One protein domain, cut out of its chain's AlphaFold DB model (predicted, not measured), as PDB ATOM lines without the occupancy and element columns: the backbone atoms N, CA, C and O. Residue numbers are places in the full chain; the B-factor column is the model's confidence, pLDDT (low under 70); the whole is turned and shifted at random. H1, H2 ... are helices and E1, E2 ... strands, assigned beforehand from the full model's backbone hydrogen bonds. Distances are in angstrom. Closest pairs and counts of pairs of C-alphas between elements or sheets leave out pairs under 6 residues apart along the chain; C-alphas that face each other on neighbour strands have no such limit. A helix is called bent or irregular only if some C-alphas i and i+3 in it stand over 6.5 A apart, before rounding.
ATOM      1  N   VAL A  27     -41.915 -32.858 -17.325       83.31
ATOM      2  CA  VAL A  27     -40.730 -33.232 -16.541       83.31
ATOM      3  C   VAL A  27     -40.909 -34.604 -15.879       83.31
ATOM      4  O   VAL A  27     -40.016 -35.441 -15.954       83.31
ATOM      5  N   LEU A  28     -42.064 -34.882 -15.264       82.44
ATOM      6  CA  LEU A  28     -42.330 -36.179 -14.631       82.44
ATOM      7  C   LEU A  28     -42.458 -37.317 -15.642       82.44
ATOM      8  O   LEU A  28     -42.025 -38.435 -15.363       82.44
ATOM      9  N   ILE A  29     -43.052 -37.042 -16.803       83.19
ATOM     10  CA  ILE A  29     -43.137 -38.016 -17.895       83.19
ATOM     11  C   ILE A  29     -41.718 -38.409 -18.318       83.19
ATOM     12  O   ILE A  29     -41.387 -39.595 -18.321       83.19
ATOM     13  N   ASN A  30     -40.840 -37.426 -18.537       87.62
ATOM     14  CA  ASN A  30     -39.426 -37.666 -18.812       87.62
ATOM     15  C   ASN A  30     -38.724 -38.431 -17.685       87.62
ATOM     16  O   ASN A  30     -38.016 -39.395 -17.960       87.62
ATOM     17  N   VAL A  31     -38.930 -38.058 -16.417       88.31
ATOM     18  CA  VAL A  31     -38.366 -38.782 -15.262       88.31
ATOM     19  C   VAL A  31     -38.771 -40.254 -15.299       88.31
ATOM     20  O   VAL A  31     -37.921 -41.123 -15.112       88.31
ATOM     21  N   ASN A  32     -40.044 -40.548 -15.574       86.69
ATOM     22  CA  ASN A  32     -40.544 -41.917 -15.663       86.69
ATOM     23  C   ASN A  32     -39.907 -42.685 -16.826       86.69
ATOM     24  O   ASN A  32     -39.482 -43.822 -16.624       86.69
ATOM     25  N   ILE A  33     -39.766 -42.066 -18.002       87.25
ATOM     26  CA  ILE A  33     -39.086 -42.666 -19.161       87.25
ATOM     27  C   ILE A  33     -37.623 -42.967 -18.822       87.25
ATOM     28  O   ILE A  33     -37.167 -44.103 -18.959       87.25
ATOM     29  N   LEU A  34     -36.887 -41.973 -18.318       89.31
ATOM     30  CA  LEU A  34     -35.471 -42.103 -17.973       89.31
ATOM     31  C   LEU A  34     -35.247 -43.123 -16.853       89.31
ATOM     32  O   LEU A  34     -34.255 -43.849 -16.867       89.31
ATOM     33  N   ARG A  35     -36.174 -43.213 -15.893       88.19
ATOM     34  CA  ARG A  35     -36.157 -44.222 -14.830       88.19
ATOM     35  C   ARG A  35     -36.468 -45.611 -15.378       88.19
ATOM     36  O   ARG A  35     -35.831 -46.560 -14.940       88.19
ATOM     37  N   HIS A  36     -37.404 -45.757 -16.310       86.69
ATOM     38  CA  HIS A  36     -37.740 -47.058 -16.886       86.69
ATOM     39  C   HIS A  36     -36.605 -47.609 -17.756       86.69
ATOM     40  O   HIS A  36     -36.267 -48.784 -17.668       86.69
ATOM     41  N   HIS A  37     -35.969 -46.741 -18.540       87.38
ATOM     42  CA  HIS A  37     -34.902 -47.113 -19.465       87.38
ATOM     43  C   HIS A  37     -33.502 -46.951 -18.877       87.38
ATOM     44  O   HIS A  37     -32.543 -46.843 -19.631       87.38
ATOM     45  N   ASN A  38     -33.351 -46.912 -17.554       90.00
ATOM     46  CA  ASN A  38     -32.035 -46.758 -16.951       90.00
ATOM     47  C   ASN A  38     -31.186 -48.032 -17.047       90.00
ATOM     48  O   ASN A  38     -31.699 -49.147 -17.143       90.00
ATOM     49  N   ILE A  39     -29.874 -47.856 -16.928       91.12
ATOM     50  CA  ILE A  39     -28.936 -48.945 -16.663       91.12
ATOM     51  C   ILE A  39     -28.167 -48.685 -15.369       91.12
ATOM     52  O   ILE A  39     -28.090 -47.563 -14.863       91.12
ATOM     53  N   THR A  40     -27.551 -49.733 -14.831       91.69
ATOM     54  CA  THR A  40     -26.709 -49.609 -13.639       91.69
ATOM     55  C   THR A  40     -25.294 -49.187 -14.028       91.69
ATOM     56  O   THR A  40     -24.635 -49.838 -14.833       91.69
ATOM     57  N   CYS A  41     -24.807 -48.103 -13.429       90.19
ATOM     58  CA  CYS A  41     -23.425 -47.653 -13.556       90.19
ATOM     59  C   CYS A  41     -22.478 -48.484 -12.677       90.19
ATOM     60  O   CYS A  41     -22.874 -49.001 -11.634       90.19
ATOM     61  N   HIS A  42     -21.186 -48.512 -13.017       89.25
ATOM     62  CA  HIS A  42     -20.128 -49.091 -12.180       89.25
ATOM     63  C   HIS A  42     -20.084 -48.519 -10.752       89.25
ATOM     64  O   HIS A  42     -19.744 -49.234  -9.814       89.25
ATOM     65  N   CYS A  43     -20.496 -47.260 -10.550       88.31
ATOM     66  CA  CYS A  43     -20.617 -46.664  -9.214       88.31
ATOM     67  C   CYS A  43     -21.872 -47.124  -8.438       88.31
ATOM     68  O   CYS A  43     -22.204 -46.542  -7.404       88.31
ATOM     69  N   LYS A  44     -22.589 -48.136  -8.951       87.31
ATOM     70  CA  LYS A  44     -23.879 -48.659  -8.465       87.31
ATOM     71  C   LYS A  44     -25.025 -47.644  -8.486       87.31
ATOM     72  O   LYS A  44     -26.095 -47.905  -7.943       87.31
ATOM     73  N   SER A  45     -24.821 -46.482  -9.106       89.75
ATOM     74  CA  SER A  45     -25.890 -45.514  -9.344       89.75
ATOM     75  C   SER A  45     -26.582 -45.773 -10.680       89.75
ATOM     76  O   SER A  45     -26.163 -46.607 -11.477       89.75
ATOM     77  N   MET A  46     -27.655 -45.032 -10.918       91.19
ATOM     78  CA  MET A  46     -28.428 -45.061 -12.147       91.19
ATOM     79  C   MET A  46     -27.681 -44.305 -13.251       91.19
ATOM     80  O   MET A  46     -27.098 -43.245 -13.001       91.19
ATOM     81  N   ALA A  47     -27.691 -44.842 -14.463       93.19
ATOM     82  CA  ALA A  47     -27.291 -44.146 -15.672       93.19
ATOM     83  C   ALA A  47     -28.470 -44.082 -16.638       93.19
ATOM     84  O   ALA A  47     -29.169 -45.070 -16.846       93.19
ATOM     85  N   ILE A  48     -28.704 -42.892 -17.172       93.12
ATOM     86  CA  ILE A  48     -29.866 -42.562 -17.992       93.12
ATOM     87  C   ILE A  48     -29.458 -42.372 -19.451       93.12
ATOM     88  O   ILE A  48     -28.330 -41.939 -19.689       93.12
ATOM     89  N   PRO A  49     -30.340 -42.686 -20.410       91.88
ATOM     90  CA  PRO A  49     -30.089 -42.453 -21.829       91.88
ATOM     91  C   PRO A  49     -29.698 -41.003 -22.130       91.88
ATOM     92  O   PRO A  49     -30.271 -40.084 -21.548       91.88
ATOM     93  N   ILE A  50     -28.764 -40.795 -23.061       89.25
ATOM     94  CA  ILE A  50     -28.347 -39.463 -23.515       89.25
ATOM     95  C   ILE A  50     -29.037 -39.142 -24.843       89.25
ATOM     96  O   ILE A  50     -28.677 -39.662 -25.899       89.25
ATOM     97  N   GLY A  51     -30.018 -38.247 -24.808       85.62
ATOM     98  CA  GLY A  51     -30.725 -37.818 -26.010       85.62
ATOM     99  C   GLY A  51     -31.846 -38.761 -26.446       85.62
ATOM    100  O   GLY A  51     -32.257 -39.671 -25.730       85.62
ATOM    101  N   ILE A  52     -32.362 -38.506 -27.646       83.81
ATOM    102  CA  ILE A  52     -33.595 -39.120 -28.151       83.81
ATOM    103  C   ILE A  52     -33.366 -40.561 -28.620       83.81
ATOM    104  O   ILE A  52     -34.227 -41.412 -28.440       83.81
ATOM    105  N   GLN A  53     -32.221 -40.863 -29.224       86.38
ATOM    106  CA  GLN A  53     -31.909 -42.195 -29.741       86.38
ATOM    107  C   GLN A  53     -30.410 -42.466 -29.664       86.38
ATOM    108  O   GLN A  53     -29.613 -41.533 -29.755       86.38
ATOM    109  N   GLY A  54     -30.033 -43.734 -29.529       88.62
ATOM    110  CA  GLY A  54     -28.639 -44.163 -29.446       88.62
ATOM    111  C   GLY A  54     -28.458 -45.316 -28.468       88.62
ATOM    112  O   GLY A  54     -29.395 -46.054 -28.194       88.62
ATOM    113  N   ASN A  55     -27.248 -45.469 -27.945       90.31
ATOM    114  CA  ASN A  55     -26.878 -46.469 -26.938       90.31
ATOM    115  C   ASN A  55     -26.031 -45.888 -25.807       90.31
ATOM    116  O   ASN A  55     -25.452 -46.642 -25.024       90.31
ATOM    117  N   GLU A  56     -25.916 -44.566 -25.726       92.69
ATOM    118  CA  GLU A  56     -25.105 -43.914 -24.709       92.69
ATOM    119  C   GLU A  56     -25.935 -43.581 -23.471       92.69
ATOM    120  O   GLU A  56     -27.047 -43.069 -23.546       92.69
ATOM    121  N   TYR A  57     -25.357 -43.829 -22.305       93.31
ATOM    122  CA  TYR A  57     -25.971 -43.570 -21.015       93.31
ATOM    123  C   TYR A  57     -25.041 -42.724 -20.157       93.31
ATOM    124  O   TYR A  57     -23.842 -42.989 -20.097       93.31
ATOM    125  N   ARG A  58     -25.577 -41.733 -19.444       93.12
ATOM    126  CA  ARG A  58     -24.838 -40.894 -18.493       93.12
ATOM    127  C   ARG A  58     -25.248 -41.223 -17.072       93.12
ATOM    128  O   ARG A  58     -26.428 -41.188 -16.729       93.12
ATOM    129  N   CYS A  59     -24.275 -41.511 -16.215       92.19
ATOM    130  CA  CYS A  59     -24.551 -41.701 -14.798       92.19
ATOM    131  C   CYS A  59     -25.007 -40.397 -14.138       92.19
ATOM    132  O   CYS A  59     -24.290 -39.404 -14.188       92.19
ATOM    133  N   VAL A  60     -26.132 -40.423 -13.418       90.44
ATOM    134  CA  VAL A  60     -26.631 -39.234 -12.700       90.44
ATOM    135  C   VAL A  60     -25.737 -38.819 -11.524       90.44
ATOM    136  O   VAL A  60     -25.858 -37.704 -11.037       90.44
ATOM    137  N   LYS A  61     -24.853 -39.715 -11.051       89.12
ATOM    138  CA  LYS A  61     -23.987 -39.490  -9.880       89.12
ATOM    139  C   LYS A  61     -22.538 -39.164 -10.238       89.12
ATOM    140  O   LYS A  61     -21.982 -38.233  -9.676       89.12
ATOM    141  N   CYS A  62     -21.904 -39.973 -11.086       90.56
ATOM    142  CA  CYS A  62     -20.487 -39.802 -11.428       90.56
ATOM    143  C   CYS A  62     -20.263 -39.232 -12.829       90.56
ATOM    144  O   CYS A  62     -19.117 -39.158 -13.254       90.56
ATOM    145  N   ASP A  63     -21.333 -38.909 -13.563       89.69
ATOM    146  CA  ASP A  63     -21.302 -38.356 -14.924       89.69
ATOM    147  C   ASP A  63     -20.562 -39.195 -15.983       89.69
ATOM    148  O   ASP A  63     -20.510 -38.809 -17.151       89.69
ATOM    149  N   ASN A  64     -20.062 -40.382 -15.623       92.12
ATOM    150  CA  ASN A  64     -19.435 -41.301 -16.563       92.12
ATOM    151  C   ASN A  64     -20.431 -41.746 -17.633       92.12
ATOM    152  O   ASN A  64     -21.586 -42.078 -17.331       92.12
ATOM    153  N   ARG A  65     -19.936 -41.801 -18.871       93.19
ATOM    154  CA  ARG A  65     -20.663 -42.343 -20.013       93.19
ATOM    155  C   ARG A  65     -20.464 -43.847 -20.105       93.19
ATOM    156  O   ARG A  65     -19.375 -44.352 -19.845       93.19
ATOM    157  N   ILE A  66     -21.527 -44.547 -20.461       93.00
ATOM    158  CA  ILE A  66     -21.576 -46.001 -20.568       93.00
ATOM    159  C   ILE A  66     -22.299 -46.336 -21.863       93.00
ATOM    160  O   ILE A  66     -23.290 -45.694 -22.199       93.00
ATOM    161  N   ILE A  67     -21.815 -47.348 -22.571       92.31
ATOM    162  CA  ILE A  67     -22.496 -47.884 -23.747       92.31
ATOM    163  C   ILE A  67     -23.385 -49.038 -23.282       92.31
ATOM    164  O   ILE A  67     -22.920 -49.938 -22.582       92.31
ATOM    165  N   GLY A  68     -24.665 -48.987 -23.636       88.81
ATOM    166  CA  GLY A  68     -25.679 -49.949 -23.221       88.81
ATOM    167  C   GLY A  68     -26.535 -50.448 -24.382       88.81
ATOM    168  O   GLY A  68     -26.082 -50.556 -25.520       88.81
ATOM    169  N   ILE A  69     -27.785 -50.785 -24.068       87.44
ATOM    170  CA  ILE A  69     -28.772 -51.248 -25.049       87.44
ATOM    171  C   ILE A  69     -29.195 -50.065 -25.933       87.44
ATOM    172  O   ILE A  69     -29.281 -48.934 -25.464       87.44
ATOM    173  N   ASN A  70     -29.468 -50.319 -27.215       86.88
ATOM    174  CA  ASN A  70     -30.022 -49.297 -28.101       86.88
ATOM    175  C   ASN A  70     -31.416 -48.851 -27.620       86.88
ATOM    176  O   ASN A  70     -32.294 -49.682 -27.383       86.88
ATOM    177  N   TYR A  71     -31.640 -47.542 -27.550       86.31
ATOM    178  CA  TYR A  71     -32.923 -46.900 -27.279       86.31
ATOM    179  C   TYR A  71     -33.307 -45.948 -28.417       86.31
ATOM    180  O   TYR A  71     -32.462 -45.404 -29.130       86.31
ATOM    181  N   ASN A  72     -34.612 -45.739 -28.577       85.12
ATOM    182  CA  ASN A  72     -35.166 -44.754 -29.498       85.12
ATOM    183  C   ASN A  72     -36.490 -44.213 -28.934       85.12
ATOM    184  O   ASN A  72     -37.524 -44.881 -28.991       85.12
ATOM    185  N   PHE A  73     -36.442 -42.990 -28.419       82.56
ATOM    186  CA  PHE A  73     -37.555 -42.181 -27.917       82.56
ATOM    187  C   PHE A  73     -38.048 -41.152 -28.944       82.56
ATOM    188  O   PHE A  73     -38.836 -40.274 -28.600       82.56
ATOM    189  N   GLY A  74     -37.556 -41.226 -30.185       70.94
ATOM    190  CA  GLY A  74     -37.863 -40.282 -31.252       70.94
ATOM    191  C   GLY A  74     -39.309 -40.320 -31.709       70.94
ATOM    192  O   GLY A  74     -40.047 -41.276 -31.440       70.94
ATOM    193  N   ALA A  90     -47.867 -41.531 -25.836       54.25
ATOM    194  CA  ALA A  90     -47.209 -40.254 -25.513       54.25
ATOM    195  C   ALA A  90     -46.266 -40.353 -24.293       54.25
ATOM    196  O   ALA A  90     -45.325 -39.583 -24.164       54.25
ATOM    197  N   VAL A  91     -46.482 -41.364 -23.446       55.94
ATOM    198  CA  VAL A  91     -45.671 -41.722 -22.273       55.94
ATOM    199  C   VAL A  91     -44.304 -42.332 -22.641       55.94
ATOM    200  O   VAL A  91     -43.493 -42.585 -21.761       55.94
ATOM    201  N   GLN A  92     -44.027 -42.590 -23.921       62.62
ATOM    202  CA  GLN A  92     -42.769 -43.177 -24.410       62.62
ATOM    203  C   GLN A  92     -41.901 -42.186 -25.203       62.62
ATOM    204  O   GLN A  92     -40.824 -42.555 -25.673       62.62
ATOM    205  N   LEU A  93     -42.370 -40.948 -25.384       76.75
ATOM    206  CA  LEU A  93     -41.644 -39.902 -26.099       76.75
ATOM    207  C   LEU A  93     -40.879 -39.042 -25.096       76.75
ATOM    208  O   LEU A  93     -41.469 -38.475 -24.180       76.75
ATOM    209  N   LEU A  94     -39.564 -38.960 -25.277       80.88
ATOM    210  CA  LEU A  94     -38.701 -38.138 -24.439       80.88
ATOM    211  C   LEU A  94     -38.674 -36.715 -25.001       80.88
ATOM    212  O   LEU A  94     -38.173 -36.494 -26.107       80.88
ATOM    213  N   ASP A  95     -39.184 -35.750 -24.240       82.69
ATOM    214  CA  ASP A  95     -39.126 -34.342 -24.626       82.69
ATOM    215  C   ASP A  95     -37.784 -33.739 -24.200       82.69
ATOM    216  O   ASP A  95     -37.542 -33.493 -23.017       82.69
ATOM    217  N   MET A  96     -36.898 -33.474 -25.160       83.94
ATOM    218  CA  MET A  96     -35.577 -32.912 -24.864       83.94
ATOM    219  C   MET A  96     -35.629 -31.517 -24.232       83.94
ATOM    220  O   MET A  96     -34.670 -31.132 -23.569       83.94
ATOM    221  N   THR A  97     -36.739 -30.788 -24.373       85.06
ATOM    222  CA  THR A  97     -36.944 -29.471 -23.746       85.06
ATOM    223  C   THR A  97     -36.925 -29.569 -22.222       85.06
ATOM    224  O   THR A  97     -36.405 -28.684 -21.554       85.06
ATOM    225  N   TYR A  98     -37.452 -30.670 -21.679       84.94
ATOM    226  CA  TYR A  98     -37.564 -30.925 -20.239       84.94
ATOM    227  C   TYR A  98     -36.580 -31.998 -19.759       84.94
ATOM    228  O   TYR A  98     -36.761 -32.586 -18.690       84.94
ATOM    229  N   TYR A  99     -35.581 -32.341 -20.575       87.88
ATOM    230  CA  TYR A  99     -34.635 -33.401 -20.248       87.88
ATOM    231  C   TYR A  99     -33.760 -33.011 -19.057       87.88
ATOM    232  O   TYR A  99     -33.694 -33.765 -18.089       87.88
ATOM    233  N   ASP A 100     -33.145 -31.827 -19.089       87.38
ATOM    234  CA  ASP A 100     -32.238 -31.378 -18.026       87.38
ATOM    235  C   ASP A 100     -32.965 -31.238 -16.680       87.38
ATOM    236  O   ASP A 100     -32.485 -31.756 -15.670       87.38
ATOM    237  N   ASP A 101     -34.181 -30.679 -16.684       86.81
ATOM    238  CA  ASP A 101     -35.042 -30.599 -15.495       86.81
ATOM    239  C   ASP A 101     -35.345 -31.989 -14.909       86.81
ATOM    240  O   ASP A 101     -35.345 -32.183 -13.690       86.81
ATOM    241  N   ALA A 102     -35.580 -32.988 -15.767       88.00
ATOM    242  CA  ALA A 102     -35.814 -34.364 -15.343       88.00
ATOM    243  C   ALA A 102     -34.547 -35.017 -14.769       88.00
ATOM    244  O   ALA A 102     -34.623 -35.766 -13.789       88.00
ATOM    245  N   VAL A 103     -33.371 -34.727 -15.334       88.31
ATOM    246  CA  VAL A 103     -32.087 -35.188 -14.785       88.31
ATOM    247  C   VAL A 103     -31.842 -34.580 -13.408       88.31
ATOM    248  O   VAL A 103     -31.457 -35.300 -12.484       88.31
ATOM    249  N   ASP A 104     -32.083 -33.283 -13.246       88.62
ATOM    250  CA  ASP A 104     -31.911 -32.592 -11.970       88.62
ATOM    251  C   ASP A 104     -32.902 -33.094 -10.919       88.62
ATOM    252  O   ASP A 104     -32.517 -33.332  -9.768       88.62
ATOM    253  N   PHE A 105     -34.140 -33.392 -11.322       87.38
ATOM    254  CA  PHE A 105     -35.106 -34.069 -10.463       87.38
ATOM    255  C   PHE A 105     -34.579 -35.431  -9.985       87.38
ATOM    256  O   PHE A 105     -34.530 -35.686  -8.780       87.38
ATOM    257  N   LEU A 106     -34.095 -36.278 -10.899       86.94
ATOM    258  CA  LEU A 106     -33.531 -37.597 -10.579       86.94
ATOM    259  C   LEU A 106     -32.295 -37.523  -9.678       86.94
ATOM    260  O   LEU A 106     -32.092 -38.397  -8.830       86.94
ATOM    261  N   LYS A 107     -31.465 -36.493  -9.853       86.44
ATOM    262  CA  LYS A 107     -30.341 -36.220  -8.954       86.44
ATOM    263  C   LYS A 107     -30.855 -35.879  -7.561       86.44
ATOM    264  O   LYS A 107     -30.391 -36.482  -6.599       86.44
ATOM    265  N   SER A 108     -31.831 -34.976  -7.454       82.50
ATOM    266  CA  SER A 108     -32.383 -34.502  -6.178       82.50
ATOM    267  C   SER A 108     -33.073 -35.599  -5.357       82.50
ATOM    268  O   SER A 108     -32.922 -35.632  -4.137       82.50
ATOM    269  N   GLU A 109     -33.752 -36.547  -6.011       73.31
ATOM    270  CA  GLU A 109     -34.452 -37.660  -5.354       73.31
ATOM    271  C   GLU A 109     -33.506 -38.618  -4.615       73.31
ATOM    272  O   GLU A 109     -33.916 -39.276  -3.666       73.31
ATOM    273  N   ARG A 110     -32.233 -38.706  -5.030       59.97
ATOM    274  CA  ARG A 110     -31.227 -39.588  -4.409       59.97
ATOM    275  C   ARG A 110     -30.398 -38.934  -3.304       59.97
ATOM    276  O   ARG A 110     -29.526 -39.600  -2.747       59.97
ATOM    277  N   TYR A 111     -30.657 -37.667  -2.986       49.53
ATOM    278  CA  TYR A 111     -30.041 -36.966  -1.853       49.53
ATOM    279  C   TYR A 111     -30.882 -37.023  -0.561       49.53
ATOM    280  O   TYR A 111     -30.563 -36.302   0.386       49.53
TER     281      TYR A 111
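What this domain is: This is residues 27 to 74 and 90 to 111 of the 112 residues of an uncharacterized protein of Psychrobacter sp (UniProt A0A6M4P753). A small, strongly twisted sheet of three strands, E1, E2 and E3, has two helices, H1 and H2, at its E1 side; the helices cross each other steeply and each only grazes the sheet. E3 makes the far edge and bends sharply at residue 69. The printed part has 70 residues, with two named helices and three named strands in the order H1, E1, E2, E3, H2, and its class is mixed, helices and strands. The sheet runs E1, E2, E3, antiparallel throughout. The whole is compact, with a radius of gyration of the C-alphas of 11.0 A and spans of 32 by 26 by 16 A.

Where its parts are: Find C-alpha 27 at (-40.730, -33.232, -16.541); from there H1, residues 27 to 36, runs 14.1 A to C-alpha 36. Go on to C-alpha 46 at (-28.428, -45.061, -12.147), where E1, residues 46 to 49, begins its 10.2 A. E2, residues 53 to 59, then covers 16.7 A, and E3, residues 65 to 72, covers 17.5 A, bending by 83 degrees at residue 69. Past the cut, H2, residues 96 to 109, runs 20.1 A to C-alpha 109 at (-34.452, -37.660, -5.354). H2 is irregular: C-alphas 97 and 100 are 7.6 A apart.

How they stand to each other: Begin with the sheet, a meander in which each strand is the antiparallel neighbour of the one before. E1 and E2 form a hairpin at 153 degrees between their directions; look for N 48 and O 58 at 2.9 A, within hydrogen-bond range. E2 and E3 form a second hairpin, at 144 degrees, with N 57 and O 66 at 2.8 A and N 71 and O 54 at 2.8 A. Residues 39 to 40 make a short antiparallel pairing with residues 46 to 47 of E1. H1 only grazes the sheet, with its residues 31 to 36; the closest C-alphas of H1 and E1 are those of Leu 34 and Ile 48, 5.6 A apart. H2 only grazes the sheet too, with its residues 103 to 107. H1 and H2 touch, their closest C-alphas being those of Val 31 and Ala 102 at 5.1 A. Their lines are only just about perpendicular, at 71 degrees, and the line of H2 is a rough one. In H1 every O i to N i+4 pair is within hydrogen-bond range; in H2, 8 of 10 are.

The domain as a whole: The two C-alphas farthest apart, those of Cys 43 and Ala 90, are 31.8 A apart. Look after Gly 74 for the cut: residues 75 to 89 are not printed, and C-alphas 74 and 90 are 11.0 A apart across it. Of the links that are printed whole, E1 to E2 and E2 to E3 are tight, and H1 to E1 is short. The mean pLDDT of the printed part is 85.3, and the model's confidence is under 70 at residues 90 to 92 and 110 to 111.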